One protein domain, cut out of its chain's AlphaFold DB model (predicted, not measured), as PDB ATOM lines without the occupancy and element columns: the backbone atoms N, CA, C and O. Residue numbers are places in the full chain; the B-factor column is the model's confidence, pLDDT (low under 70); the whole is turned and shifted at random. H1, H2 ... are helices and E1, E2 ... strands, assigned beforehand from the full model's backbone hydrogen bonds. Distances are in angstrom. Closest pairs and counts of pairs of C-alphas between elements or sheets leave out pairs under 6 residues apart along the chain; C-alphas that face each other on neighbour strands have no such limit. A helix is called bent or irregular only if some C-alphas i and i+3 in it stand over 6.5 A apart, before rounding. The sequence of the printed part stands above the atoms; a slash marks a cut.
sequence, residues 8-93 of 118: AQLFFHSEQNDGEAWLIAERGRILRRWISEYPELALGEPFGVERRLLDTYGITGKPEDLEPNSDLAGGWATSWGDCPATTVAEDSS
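Overview. This is residues 8 to 93 of the 118 residues of an uncharacterized protein of Streptomyces shenzhenensis (UniProt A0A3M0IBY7). A three-strand antiparallel sheet stands at one end with the short helix H3 over its edge strand E1, and a helical hairpin of H1 and H2 extends beyond the sheet. H3 touches H1, and the stretch from E3 to H1 folds back to pair briefly with E3. The printed part has 86 residues, with three named strands and then three named helices, in the order E1 E2 E3 H1 H2 H3; the sheet order is E1, E2, E3, and the class is mixed. It is compact, with a radius of gyration of the C-alphas of 12.4 A and spans of 34 by 31 by 21 A.

Along the chain. Find C-alpha 8 at (23.084, -5.480, -35.018), where E1 begins; it runs to residue 13. E2, residues 20 to 26, covers 20.9 A, and E3 holds residues 29 to 35. H1, residues 48 to 57, is 14.9 A long. H2, residues 71 to 82, is 17.1 A long and irregular: C-alphas 78 and 81 are 7.9 A apart. H3, residues 85 to 91, ends at C-alpha 91, (28.305, -12.378, -23.619).

Arrangement. Look first at the meander E1 E2 E3, each strand the antiparallel neighbour of the one before. N 10 and O 23 are 2.9 A apart, and N 24 and O 32 also 2.9 A, within hydrogen-bond range. H3 is on the sheet at a height of 8.5 A, over E1; the closest C-alphas of the two, Phe 11 and Ala 85, are 5.3 A apart. H1 touches H3, about perpendicular at 77 degrees, closest at the C-alphas of Val 49 and Val 88, 6.5 A. H1 and H2 form a helical hairpin and touch, with the C-alphas of Leu 53 and Gly 81 closest at 5.9 A; their tilt of 36 degrees, opposite ways, is only just steep. H1 and H2 are not on the sheet. Every O i to N i+4 pair is within range in H1 and H3, and 5 of 8 in H2.

Size, cuts and confidence. The C-alphas of Arg 27 and Asp 71, the two farthest apart, are 37.1 A apart. The printed part has no cut. The links E3 to H1 and H1 to H2 are long. Residues 17, 79 to 82 and 92 have pLDDT under 70.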
ATOM      1  N   ALA A   8      22.602  -6.834 -35.274       81.44
ATOM      2  CA  ALA A   8      23.084  -5.480 -35.018       81.44
ATOM      3  C   ALA A   8      23.110  -5.236 -33.508       81.44
ATOM      4  O   ALA A   8      22.187  -5.641 -32.799       81.44
ATOM      5  N   GLN A   9      24.174  -4.610 -33.013       85.19
ATOM      6  CA  GLN A   9      24.393  -4.402 -31.584       85.19
ATOM      7  C   GLN A   9      24.988  -3.013 -31.350       85.19
ATOM      8  O   GLN A   9      25.796  -2.551 -32.151       85.19
ATOM      9  N   LEU A  10      24.571  -2.358 -30.271       84.88
ATOM     10  CA  LEU A  10      25.107  -1.084 -29.806       84.88
ATOM     11  C   LEU A  10      25.302  -1.170 -28.296       84.88
ATOM     12  O   LEU A  10      24.420  -1.660 -27.594       84.88
ATOM     13  N   PHE A  11      26.444  -0.682 -27.829       86.00
ATOM     14  CA  PHE A  11      26.842  -0.675 -26.429       86.00
ATOM     15  C   PHE A  11      27.408   0.705 -26.104       86.00
ATOM     16  O   PHE A  11      28.220   1.236 -26.858       86.00
ATOM     17  N   PHE A  12      26.955   1.288 -25.004       84.75
ATOM     18  CA  PHE A  12      27.434   2.544 -24.456       84.75
ATOM     19  C   PHE A  12      27.728   2.325 -22.977       84.75
ATOM     20  O   PHE A  12      26.870   1.842 -22.237       84.75
ATOM     21  N   HIS A  13      28.943   2.666 -22.570       84.12
ATOM     22  CA  HIS A  13      29.395   2.606 -21.191       84.12
ATOM     23  C   HIS A  13      30.201   3.865 -20.888       84.12
ATOM     24  O   HIS A  13      31.049   4.260 -21.693       84.12
ATOM     25  N   SER A  14      29.939   4.477 -19.735       79.62
ATOM     26  CA  SER A  14      30.700   5.612 -19.230       79.62
ATOM     27  C   SER A  14      31.490   5.209 -17.989       79.62
ATOM     28  O   SER A  14      30.912   4.885 -16.957       79.62
ATOM     29  N   GLU A  15      32.820   5.330 -18.038       76.31
ATOM     30  CA  GLU A  15      33.672   5.150 -16.848       76.31
ATOM     31  C   GLU A  15      33.367   6.176 -15.741       76.31
ATOM     32  O   GLU A  15      33.707   5.967 -14.577       76.31
ATOM     33  N   GLN A  16      32.728   7.294 -16.096       77.25
ATOM     34  CA  GLN A  16      32.313   8.340 -15.160       77.25
ATOM     35  C   GLN A  16      30.952   8.045 -14.517       77.25
ATOM     36  O   GLN A  16      30.490   8.836 -13.700       77.25
ATOM     37  N   ASN A  17      30.336   6.898 -14.842       68.62
ATOM     38  CA  ASN A  17      29.007   6.503 -14.375       68.62
ATOM     39  C   ASN A  17      27.918   7.525 -14.775       68.62
ATOM     40  O   ASN A  17      26.928   7.714 -14.072       68.62
ATOM     41  N   ASP A  18      28.125   8.190 -15.918       75.06
ATOM     42  CA  ASP A  18      27.173   9.136 -16.524       75.06
ATOM     43  C   ASP A  18      26.135   8.437 -17.420       75.06
ATOM     44  O   ASP A  18      25.298   9.100 -18.036       75.06
ATOM     45  N   GLY A  19      26.226   7.109 -17.523       77.00
ATOM     46  CA  GLY A  19      25.194   6.264 -18.093       77.00
ATOM     47  C   GLY A  19      25.697   5.021 -18.812       77.00
ATOM     48  O   GLY A  19      26.832   4.935 -19.289       77.00
ATOM     49  N   GLU A  20      24.784   4.069 -18.944       85.31
ATOM     50  CA  GLU A  20      24.925   2.799 -19.624       85.31
ATOM     51  C   GLU A  20      23.708   2.556 -20.518       85.31
ATOM     52  O   GLU A  20      22.550   2.644 -20.112       85.31
ATOM     53  N   ALA A  21      23.961   2.166 -21.760       88.62
ATOM     54  CA  ALA A  21      22.890   1.762 -22.654       88.62
ATOM     55  C   ALA A  21      23.350   0.649 -23.577       88.62
ATOM     56  O   ALA A  21      24.506   0.584 -23.991       88.62
ATOM     57  N   TRP A  22      22.425  -0.220 -23.957       89.62
ATOM     58  CA  TRP A  22      22.695  -1.214 -24.980       89.62
ATOM     59  C   TRP A  22      21.435  -1.582 -25.754       89.62
ATOM     60  O   TRP A  22      20.298  -1.450 -25.292       89.62
ATOM     61  N   LEU A  23      21.641  -2.030 -26.988       90.25
ATOM     62  CA  LEU A  23      20.586  -2.447 -27.896       90.25
ATOM     63  C   LEU A  23      21.072  -3.626 -28.719       90.25
ATOM     64  O   LEU A  23      22.153  -3.588 -29.302       90.25
ATOM     65  N   ILE A  24      20.240  -4.658 -28.808       87.44
ATOM     66  CA  ILE A  24      20.493  -5.824 -29.644       87.44
ATOM     67  C   ILE A  24      19.288  -6.028 -30.552       87.44
ATOM     68  O   ILE A  24      18.140  -6.112 -30.110       87.44
ATOM     69  N   ALA A  25      19.560  -6.085 -31.850       87.25
ATOM     70  CA  ALA A  25      18.581  -6.280 -32.898       87.25
ATOM     71  C   ALA A  25      19.020  -7.410 -33.832       87.25
ATOM     72  O   ALA A  25      20.204  -7.628 -34.073       87.25
ATOM     73  N   GLU A  26      18.057  -8.123 -34.396       83.00
ATOM     74  CA  GLU A  26      18.309  -9.188 -35.357       83.00
ATOM     75  C   GLU A  26      17.233  -9.166 -36.441       83.00
ATOM     76  O   GLU A  26      16.051  -8.956 -36.157       83.00
ATOM     77  N   ARG A  27      17.635  -9.360 -37.706       80.31
ATOM     78  CA  ARG A  27      16.714  -9.435 -38.861       80.31
ATOM     79  C   ARG A  27      15.754  -8.242 -38.930       80.31
ATOM     80  O   ARG A  27      14.573  -8.379 -39.247       80.31
ATOM     81  N   GLY A  28      16.269  -7.059 -38.604       78.81
ATOM     82  CA  GLY A  28      15.504  -5.818 -38.638       78.81
ATOM     83  C   GLY A  28      14.576  -5.568 -37.447       78.81
ATOM     84  O   GLY A  28      13.793  -4.623 -37.512       78.81
ATOM     85  N   ARG A  29      14.634  -6.373 -36.379       84.12
ATOM     86  CA  ARG A  29      13.803  -6.209 -35.174       84.12
ATOM     87  C   ARG A  29      14.668  -6.007 -33.940       84.12
ATOM     88  O   ARG A  29      15.641  -6.731 -33.763       84.12
ATOM     89  N   ILE A  30      14.291  -5.062 -33.081       88.19
ATOM     90  CA  ILE A  30      14.895  -4.928 -31.750       88.19
ATOM     91  C   ILE A  30      14.469  -6.149 -30.936       88.19
ATOM     92  O   ILE A  30      13.274  -6.398 -30.787       88.19
ATOM     93  N   LEU A  31      15.446  -6.913 -30.455       89.44
ATOM     94  CA  LEU A  31      15.215  -8.040 -29.556       89.44
ATOM     95  C   LEU A  31      15.146  -7.558 -28.114       89.44
ATOM     96  O   LEU A  31      14.239  -7.957 -27.389       89.44
ATOM     97  N   ARG A  32      16.077  -6.677 -27.732       93.19
ATOM     98  CA  ARG A  32      16.104  -6.045 -26.417       93.19
ATOM     99  C   ARG A  32      16.848  -4.707 -26.467       93.19
ATOM    100  O   ARG A  32      17.830  -4.567 -27.202       93.19
ATOM    101  N   ARG A  33      16.368  -3.729 -25.703       91.88
ATOM    102  CA  ARG A  33      17.000  -2.422 -25.479       91.88
ATOM    103  C   ARG A  33      16.913  -2.080 -24.002       91.88
ATOM    104  O   ARG A  33      15.833  -2.224 -23.431       91.88
ATOM    105  N   TRP A  34      17.989  -1.527 -23.460       90.19
ATOM    106  CA  TRP A  34      18.051  -1.046 -22.088       90.19
ATOM    107  C   TRP A  34      18.873   0.248 -21.976       90.19
ATOM    108  O   TRP A  34      19.793   0.468 -22.767       90.19
ATOM    109  N   ILE A  35      18.484   1.115 -21.037       87.94
ATOM    110  CA  ILE A  35      19.078   2.432 -20.759       87.94
ATOM    111  C   ILE A  35      19.024   2.629 -19.237       87.94
ATOM    112  O   ILE A  35      17.931   2.568 -18.676       87.94
ATOM    113  N   SER A  36      20.157   2.872 -18.579       83.69
ATOM    114  CA  SER A  36      20.240   3.042 -17.117       83.69
ATOM    115  C   SER A  36      19.451   4.235 -16.595       83.69
ATOM    116  O   SER A  36      18.893   4.161 -15.504       83.69
ATOM    117  N   GLU A  37      19.373   5.326 -17.360       82.31
ATOM    118  CA  GLU A  37      18.653   6.543 -16.953       82.31
ATOM    119  C   GLU A  37      17.136   6.385 -17.074       82.31
ATOM    120  O   GLU A  37      16.393   7.108 -16.414       82.31
ATOM    121  N   TYR A  38      16.689   5.470 -17.940       85.25
ATOM    122  CA  TYR A  38      15.276   5.237 -18.249       85.25
ATOM    123  C   TYR A  38      14.967   3.732 -18.348       85.25
ATOM    124  O   TYR A  38      14.572   3.239 -19.415       85.25
ATOM    125  N   PRO A  39      15.177   2.968 -17.265       80.81
ATOM    126  CA  PRO A  39      15.043   1.512 -17.251       80.81
ATOM    127  C   PRO A  39      13.599   1.053 -17.491       80.81
ATOM    128  O   PRO A  39      13.375  -0.001 -18.081       80.81
ATOM    129  N   GLU A  40      12.610   1.865 -17.119       82.69
ATOM    130  CA  GLU A  40      11.189   1.653 -17.413       82.69
ATOM    131  C   GLU A  40      10.864   1.715 -18.912       82.69
ATOM    132  O   GLU A  40       9.822   1.229 -19.350       82.69
ATOM    133  N   LEU A  41      11.756   2.301 -19.717       86.44
ATOM    134  CA  LEU A  41      11.645   2.337 -21.171       86.44
ATOM    135  C   LEU A  41      12.365   1.158 -21.835       86.44
ATOM    136  O   LEU A  41      12.574   1.184 -23.053       86.44
ATOM    137  N   ALA A  42      12.768   0.127 -21.090       90.12
ATOM    138  CA  ALA A  42      13.289  -1.092 -21.692       90.12
ATOM    139  C   ALA A  42      12.280  -1.689 -22.696       90.12
ATOM    140  O   ALA A  42      11.064  -1.544 -22.573       90.12
ATOM    141  N   LEU A  43      12.788  -2.303 -23.765       91.44
ATOM    142  CA  LEU A  43      11.954  -2.893 -24.819       91.44
ATOM    143  C   LEU A  43      12.397  -4.311 -25.104       91.44
ATOM    144  O   LEU A  43      13.593  -4.535 -25.223       91.44
ATOM    145  N   GLY A  44      11.448  -5.214 -25.351       91.75
ATOM    146  CA  GLY A  44      11.726  -6.609 -25.703       91.75
ATOM    147  C   GLY A  44      11.824  -7.527 -24.485       91.75
ATOM    148  O   GLY A  44      11.589  -7.089 -23.366       91.75
ATOM    149  N   GLU A  45      12.132  -8.805 -24.694       92.12
ATOM    150  CA  GLU A  45      12.248  -9.780 -23.599       92.12
ATOM    151  C   GLU A  45      13.687  -9.833 -23.064       92.12
ATOM    152  O   GLU A  45      14.620  -9.852 -23.875       92.12
ATOM    153  N   PRO A  46      13.890  -9.894 -21.734       90.94
ATOM    154  CA  PRO A  46      15.204 -10.137 -21.163       90.94
ATOM    155  C   PRO A  46      15.813 -11.431 -21.698       90.94
ATOM    156  O   PRO A  46      15.147 -12.465 -21.788       90.94
ATOM    157  N   PHE A  47      17.098 -11.394 -22.035       85.31
ATOM    158  CA  PHE A  47      17.801 -12.516 -22.657       85.31
ATOM    159  C   PHE A  47      19.285 -12.512 -22.268       85.31
ATOM    160  O   PHE A  47      19.762 -11.575 -21.630       85.31
ATOM    161  N   GLY A  48      20.013 -13.575 -22.624       86.44
ATOM    162  CA  GLY A  48      21.450 -13.673 -22.356       86.44
ATOM    163  C   GLY A  48      21.774 -13.503 -20.869       86.44
ATOM    164  O   GLY A  48      21.151 -14.141 -20.016       86.44
ATOM    165  N   VAL A  49      22.749 -12.646 -20.567       86.19
ATOM    166  CA  VAL A  49      23.167 -12.343 -19.191       86.19
ATOM    167  C   VAL A  49      22.060 -11.710 -18.344       86.19
ATOM    168  O   VAL A  49      21.844 -12.175 -17.228       86.19
ATOM    169  N   GLU A  50      21.282 -10.767 -18.889       89.31
ATOM    170  CA  GLU A  50      20.173 -10.113 -18.174       89.31
ATOM    171  C   GLU A  50      19.172 -11.152 -17.646       89.31
ATOM    172  O   GLU A  50      18.790 -11.135 -16.479       89.31
ATOM    173  N   ARG A  51      18.801 -12.127 -18.484       91.44
ATOM    174  CA  ARG A  51      17.882 -13.209 -18.097       91.44
ATOM    175  C   ARG A  51      18.441 -14.071 -16.965       91.44
ATOM    176  O   ARG A  51      17.715 -14.370 -16.021       91.44
ATOM    177  N   ARG A  52      19.727 -14.435 -17.022       89.75
ATOM    178  CA  ARG A  52      20.383 -15.246 -15.975       89.75
ATOM    179  C   ARG A  52      20.463 -14.507 -14.637       89.75
ATOM    180  O   ARG A  52      20.325 -15.118 -13.577       89.75
ATOM    181  N   LEU A  53      20.665 -13.194 -14.684       88.69
ATOM    182  CA  LEU A  53      20.671 -12.341 -13.500       88.69
ATOM    183  C   LEU A  53      19.270 -12.268 -12.895       88.69
ATOM    184  O   LEU A  53      19.096 -12.577 -11.721       88.69
ATOM    185  N   LEU A  54      18.252 -11.993 -13.709       90.31
ATOM    186  CA  LEU A  54      16.859 -11.996 -13.261       90.31
ATOM    187  C   LEU A  54      16.446 -13.343 -12.640       90.31
ATOM    188  O   LEU A  54      15.737 -13.352 -11.636       90.31
ATOM    189  N   ASP A  55      16.921 -14.476 -13.175       90.88
ATOM    190  CA  ASP A  55      16.683 -15.806 -12.589       90.88
ATOM    191  C   ASP A  55      17.290 -15.933 -11.183       90.88
ATOM    192  O   ASP A  55      16.664 -16.498 -10.287       90.88
ATOM    193  N   THR A  56      18.475 -15.356 -10.963       89.44
ATOM    194  CA  THR A  56      19.148 -15.330  -9.652       89.44
ATOM    195  C   THR A  56      18.372 -14.492  -8.633       89.44
ATOM    196  O   THR A  56      18.296 -14.858  -7.461       89.44
ATOM    197  N   TYR A  57      17.738 -13.407  -9.086       86.88
ATOM    198  CA  TYR A  57      16.846 -12.578  -8.269       86.88
ATOM    199  C   TYR A  57      15.436 -13.180  -8.110       86.88
ATOM    200  O   TYR A  57      14.643 -12.678  -7.320       86.88
ATOM    201  N   GLY A  58      15.100 -14.252  -8.837       90.44
ATOM    202  CA  GLY A  58      13.766 -14.858  -8.822       90.44
ATOM    203  C   GLY A  58      12.700 -14.068  -9.595       90.44
ATOM    204  O   GLY A  58      11.507 -14.272  -9.377       90.44
ATOM    205  N   ILE A  59      13.102 -13.173 -10.503       90.69
ATOM    206  CA  ILE A  59      12.197 -12.347 -11.317       90.69
ATOM    207  C   ILE A  59      11.846 -13.106 -12.595       90.69
ATOM    208  O   ILE A  59      12.622 -13.100 -13.535       90.69
ATOM    209  N   THR A  60      10.683 -13.746 -12.695       89.62
ATOM    210  CA  THR A  60      10.359 -14.606 -13.859       89.62
ATOM    211  C   THR A  60      10.034 -13.854 -15.152       89.62
ATOM    212  O   THR A  60      10.057 -14.447 -16.226       89.62
ATOM    213  N   GLY A  61       9.673 -12.576 -15.050       89.88
ATOM    214  CA  GLY A  61       9.243 -11.750 -16.173       89.88
ATOM    215  C   GLY A  61      10.232 -10.638 -16.486       89.88
ATOM    216  O   GLY A  61      11.445 -10.785 -16.304       89.88
ATOM    217  N   LYS A  62       9.680  -9.521 -16.952       91.06
ATOM    218  CA  LYS A  62      10.422  -8.294 -17.190       91.06
ATOM    219  C   LYS A  62      10.611  -7.530 -15.885       91.06
ATOM    220  O   LYS A  62       9.642  -7.396 -15.135       91.06
ATOM    221  N   PRO A  63      11.813  -7.008 -15.609       88.50
ATOM    222  CA  PRO A  63      12.017  -6.157 -14.446       88.50
ATOM    223  C   PRO A  63      11.164  -4.884 -14.505       88.50
ATOM    224  O   PRO A  63      10.697  -4.428 -13.468       88.50
ATOM    225  N   GLU A  64      10.899  -4.348 -15.701       88.44
ATOM    226  CA  GLU A  64      10.035  -3.176 -15.888       88.44
ATOM    227  C   GLU A  64       8.546  -3.423 -15.568       88.44
ATOM    228  O   GLU A  64       7.807  -2.465 -15.348       88.44
ATOM    229  N   ASP A  65       8.107  -4.686 -15.490       90.50
ATOM    230  CA  ASP A  65       6.732  -5.057 -15.119       90.50
ATOM    231  C   ASP A  65       6.564  -5.264 -13.598       90.50
ATOM    232  O   ASP A  65       5.462  -5.565 -13.124       90.50
ATOM    233  N   LEU A  66       7.646  -5.156 -12.817       88.69
ATOM    234  CA  LEU A  66       7.592  -5.311 -11.363       88.69
ATOM    235  C   LEU A  66       6.814  -4.168 -10.704       88.69
ATOM    236  O   LEU A  66       6.810  -3.029 -11.167       88.69
ATOM    237  N   GLU A  67       6.185  -4.463  -9.563       89.00
ATOM    238  CA  GLU A  67       5.538  -3.429  -8.757       89.00
ATOM    239  C   GLU A  67       6.611  -2.459  -8.223       89.00
ATOM    240  O   GLU A  67       7.527  -2.924  -7.534       89.00
ATOM    241  N   PRO A  68       6.535  -1.145  -8.524       84.25
ATOM    242  CA  PRO A  68       7.646  -0.217  -8.302       84.25
ATOM    243  C   PRO A  68       8.143  -0.116  -6.857       84.25
ATOM    244  O   PRO A  68       9.310   0.195  -6.644       84.25
ATOM    245  N   ASN A  69       7.282  -0.372  -5.867       86.56
ATOM    246  CA  ASN A  69       7.639  -0.296  -4.448       86.56
ATOM    247  C   ASN A  69       7.892  -1.673  -3.827       86.56
ATOM    248  O   ASN A  69       8.059  -1.772  -2.612       86.56
ATOM    249  N   SER A  70       7.909  -2.737  -4.630       88.44
ATOM    250  CA  SER A  70       8.266  -4.057  -4.132       88.44
ATOM    251  C   SER A  70       9.754  -4.116  -3.787       88.44
ATOM    252  O   SER A  70      10.598  -3.570  -4.500       88.44
ATOM    253  N   ASP A  71      10.092  -4.857  -2.729       88.38
ATOM    254  CA  ASP A  71      11.489  -5.114  -2.348       88.38
ATOM    255  C   ASP A  71      12.294  -5.715  -3.511       88.38
ATOM    256  O   ASP A  71      13.489  -5.463  -3.660       88.38
ATOM    257  N   LEU A  72      11.619  -6.483  -4.373       87.31
ATOM    258  CA  LEU A  72      12.203  -7.094  -5.558       87.31
ATOM    259  C   LEU A  72      12.584  -6.055  -6.622       87.31
ATOM    260  O   LEU A  72      13.689  -6.120  -7.163       87.31
ATOM    261  N   ALA A  73      11.712  -5.075  -6.887       85.12
ATOM    262  CA  ALA A  73      12.011  -3.959  -7.784       85.12
ATOM    263  C   ALA A  73      13.149  -3.091  -7.232       85.12
ATOM    264  O   ALA A  73      14.065  -2.750  -7.975       85.12
ATOM    265  N   GLY A  74      13.145  -2.799  -5.927       84.44
ATOM    266  CA  GLY A  74      14.219  -2.041  -5.280       84.44
ATOM    267  C   GLY A  74      15.571  -2.764  -5.313       84.44
ATOM    268  O   GLY A  74      16.598  -2.155  -5.622       84.44
ATOM    269  N   GLY A  75      15.580  -4.075  -5.056       85.12
ATOM    270  CA  GLY A  75      16.787  -4.903  -5.122       85.12
ATOM    271  C   GLY A  75      17.370  -4.985  -6.534       85.12
ATOM    272  O   GLY A  75      18.584  -4.858  -6.708       85.12
ATOM    273  N   TRP A  76      16.507  -5.129  -7.544       84.50
ATOM    274  CA  TRP A  76      16.920  -5.068  -8.944       84.50
ATOM    275  C   TRP A  76      17.450  -3.678  -9.317       84.50
ATOM    276  O   TRP A  76      18.562  -3.576  -9.821       84.50
ATOM    277  N   ALA A  77      16.719  -2.605  -9.005       80.88
ATOM    278  CA  ALA A  77      17.087  -1.229  -9.354       80.88
ATOM    279  C   ALA A  77      18.395  -0.746  -8.707       80.88
ATOM    280  O   ALA A  77      19.075   0.114  -9.253       80.88
ATOM    281  N   THR A  78      18.780  -1.306  -7.558       79.00
ATOM    282  CA  THR A  78      20.029  -0.927  -6.873       79.00
ATOM    283  C   THR A  78      21.281  -1.335  -7.655       79.00
ATOM    284  O   THR A  78      22.299  -0.656  -7.586       79.00
ATOM    285  N   SER A  79      21.214  -2.448  -8.385       69.56
ATOM    286  CA  SER A  79      22.339  -3.001  -9.156       69.56
ATOM    287  C   SER A  79      22.101  -2.940 -10.662       69.56
ATOM    288  O   SER A  79      23.006  -3.196 -11.448       69.56
ATOM    289  N   TRP A  80      20.858  -2.685 -11.073       69.62
ATOM    290  CA  TRP A  80      20.356  -2.964 -12.417       69.62
ATOM    291  C   TRP A  80      20.744  -4.366 -12.910       69.62
ATOM    292  O   TRP A  80      20.999  -4.591 -14.094       69.62
ATOM    293  N   GLY A  81      20.818  -5.305 -11.962       61.72
ATOM    294  CA  GLY A  81      21.265  -6.668 -12.180       61.72
ATOM    295  C   GLY A  81      22.752  -6.825 -12.480       61.72
ATOM    296  O   GLY A  81      23.107  -7.894 -12.939       61.72
ATOM    297  N   ASP A  82      23.616  -5.827 -12.283       68.06
ATOM    298  CA  ASP A  82      25.014  -5.870 -12.738       68.06
ATOM    299  C   ASP A  82      25.101  -6.232 -14.233       68.06
ATOM    300  O   ASP A  82      25.896  -7.073 -14.658       68.06
ATOM    301  N   CYS A  83      24.244  -5.609 -15.050       72.06
ATOM    302  CA  CYS A  83      24.170  -5.836 -16.492       72.06
ATOM    303  C   CYS A  83      24.745  -4.653 -17.307       72.06
ATOM    304  O   CYS A  83      24.048  -4.124 -18.186       72.06
ATOM    305  N   PRO A  84      25.993  -4.197 -17.053       80.12
ATOM    306  CA  PRO A  84      26.573  -3.090 -17.795       80.12
ATOM    307  C   PRO A  84      26.773  -3.481 -19.261       80.12
ATOM    308  O   PRO A  84      26.895  -4.659 -19.617       80.12
ATOM    309  N   ALA A  85      26.848  -2.473 -20.131       82.06
ATOM    310  CA  ALA A  85      27.004  -2.694 -21.565       82.06
ATOM    311  C   ALA A  85      28.257  -3.529 -21.901       82.06
ATOM    312  O   ALA A  85      28.233  -4.296 -22.860       82.06
ATOM    313  N   THR A  86      29.308  -3.444 -21.076       79.25
ATOM    314  CA  THR A  86      30.520  -4.271 -21.161       79.25
ATOM    315  C   THR A  86      30.227  -5.760 -21.010       79.25
ATOM    316  O   THR A  86      30.552  -6.538 -21.903       79.25
ATOM    317  N   THR A  87      29.521  -6.163 -19.957       83.25
ATOM    318  CA  THR A  87      29.149  -7.565 -19.716       83.25
ATOM    319  C   THR A  87      28.224  -8.122 -20.802       83.25
ATOM    320  O   THR A  87      28.364  -9.274 -21.219       83.25
ATOM    321  N   VAL A  88      27.281  -7.319 -21.309       83.06
ATOM    322  CA  VAL A  88      26.381  -7.752 -22.399       83.06
ATOM    323  C   VAL A  88      27.136  -7.911 -23.722       83.06
ATOM    324  O   VAL A  88      26.831  -8.807 -24.520       83.06
ATOM    325  N   ALA A  89      28.127  -7.056 -23.966       79.50
ATOM    326  CA  ALA A  89      28.998  -7.161 -25.125       79.50
ATOM    327  C   ALA A  89      29.893  -8.409 -25.039       79.50
ATOM    328  O   ALA A  89      29.925  -9.181 -25.999       79.50
ATOM    329  N   GLU A  90      30.499  -8.685 -23.879       78.62
ATOM    330  CA  GLU A  90      31.287  -9.903 -23.633       78.62
ATOM    331  C   GLU A  90      30.465 -11.179 -23.881       78.62
ATOM    332  O   GLU A  90      30.906 -12.062 -24.619       78.62
ATOM    333  N   ASP A  91      29.232 -11.257 -23.360       80.06
ATOM    334  CA  ASP A  91      28.305 -12.378 -23.619       80.06
ATOM    335  C   ASP A  91      27.967 -12.512 -25.116       80.06
ATOM    336  O   ASP A  91      27.722 -13.602 -25.633       80.06
ATOM    337  N   SER A  92      28.004 -11.393 -25.840       69.75
ATOM    338  CA  SER A  92      27.822 -11.342 -27.290       69.75
ATOM    339  C   SER A  92      29.096 -11.608 -28.096       69.75
ATOM    340  O   SER A  92      29.015 -11.580 -29.325       69.75
ATOM    341  N   SER A  93      30.232 -11.880 -27.442       73.31
ATOM    342  CA  SER A  93      31.564 -11.980 -28.064       73.31
ATOM    343  C   SER A  93      31.976 -10.716 -28.833       73.31
ATOM    344  O   SER A  93      32.645 -10.797 -29.861       73.31
TER     345      SER A  93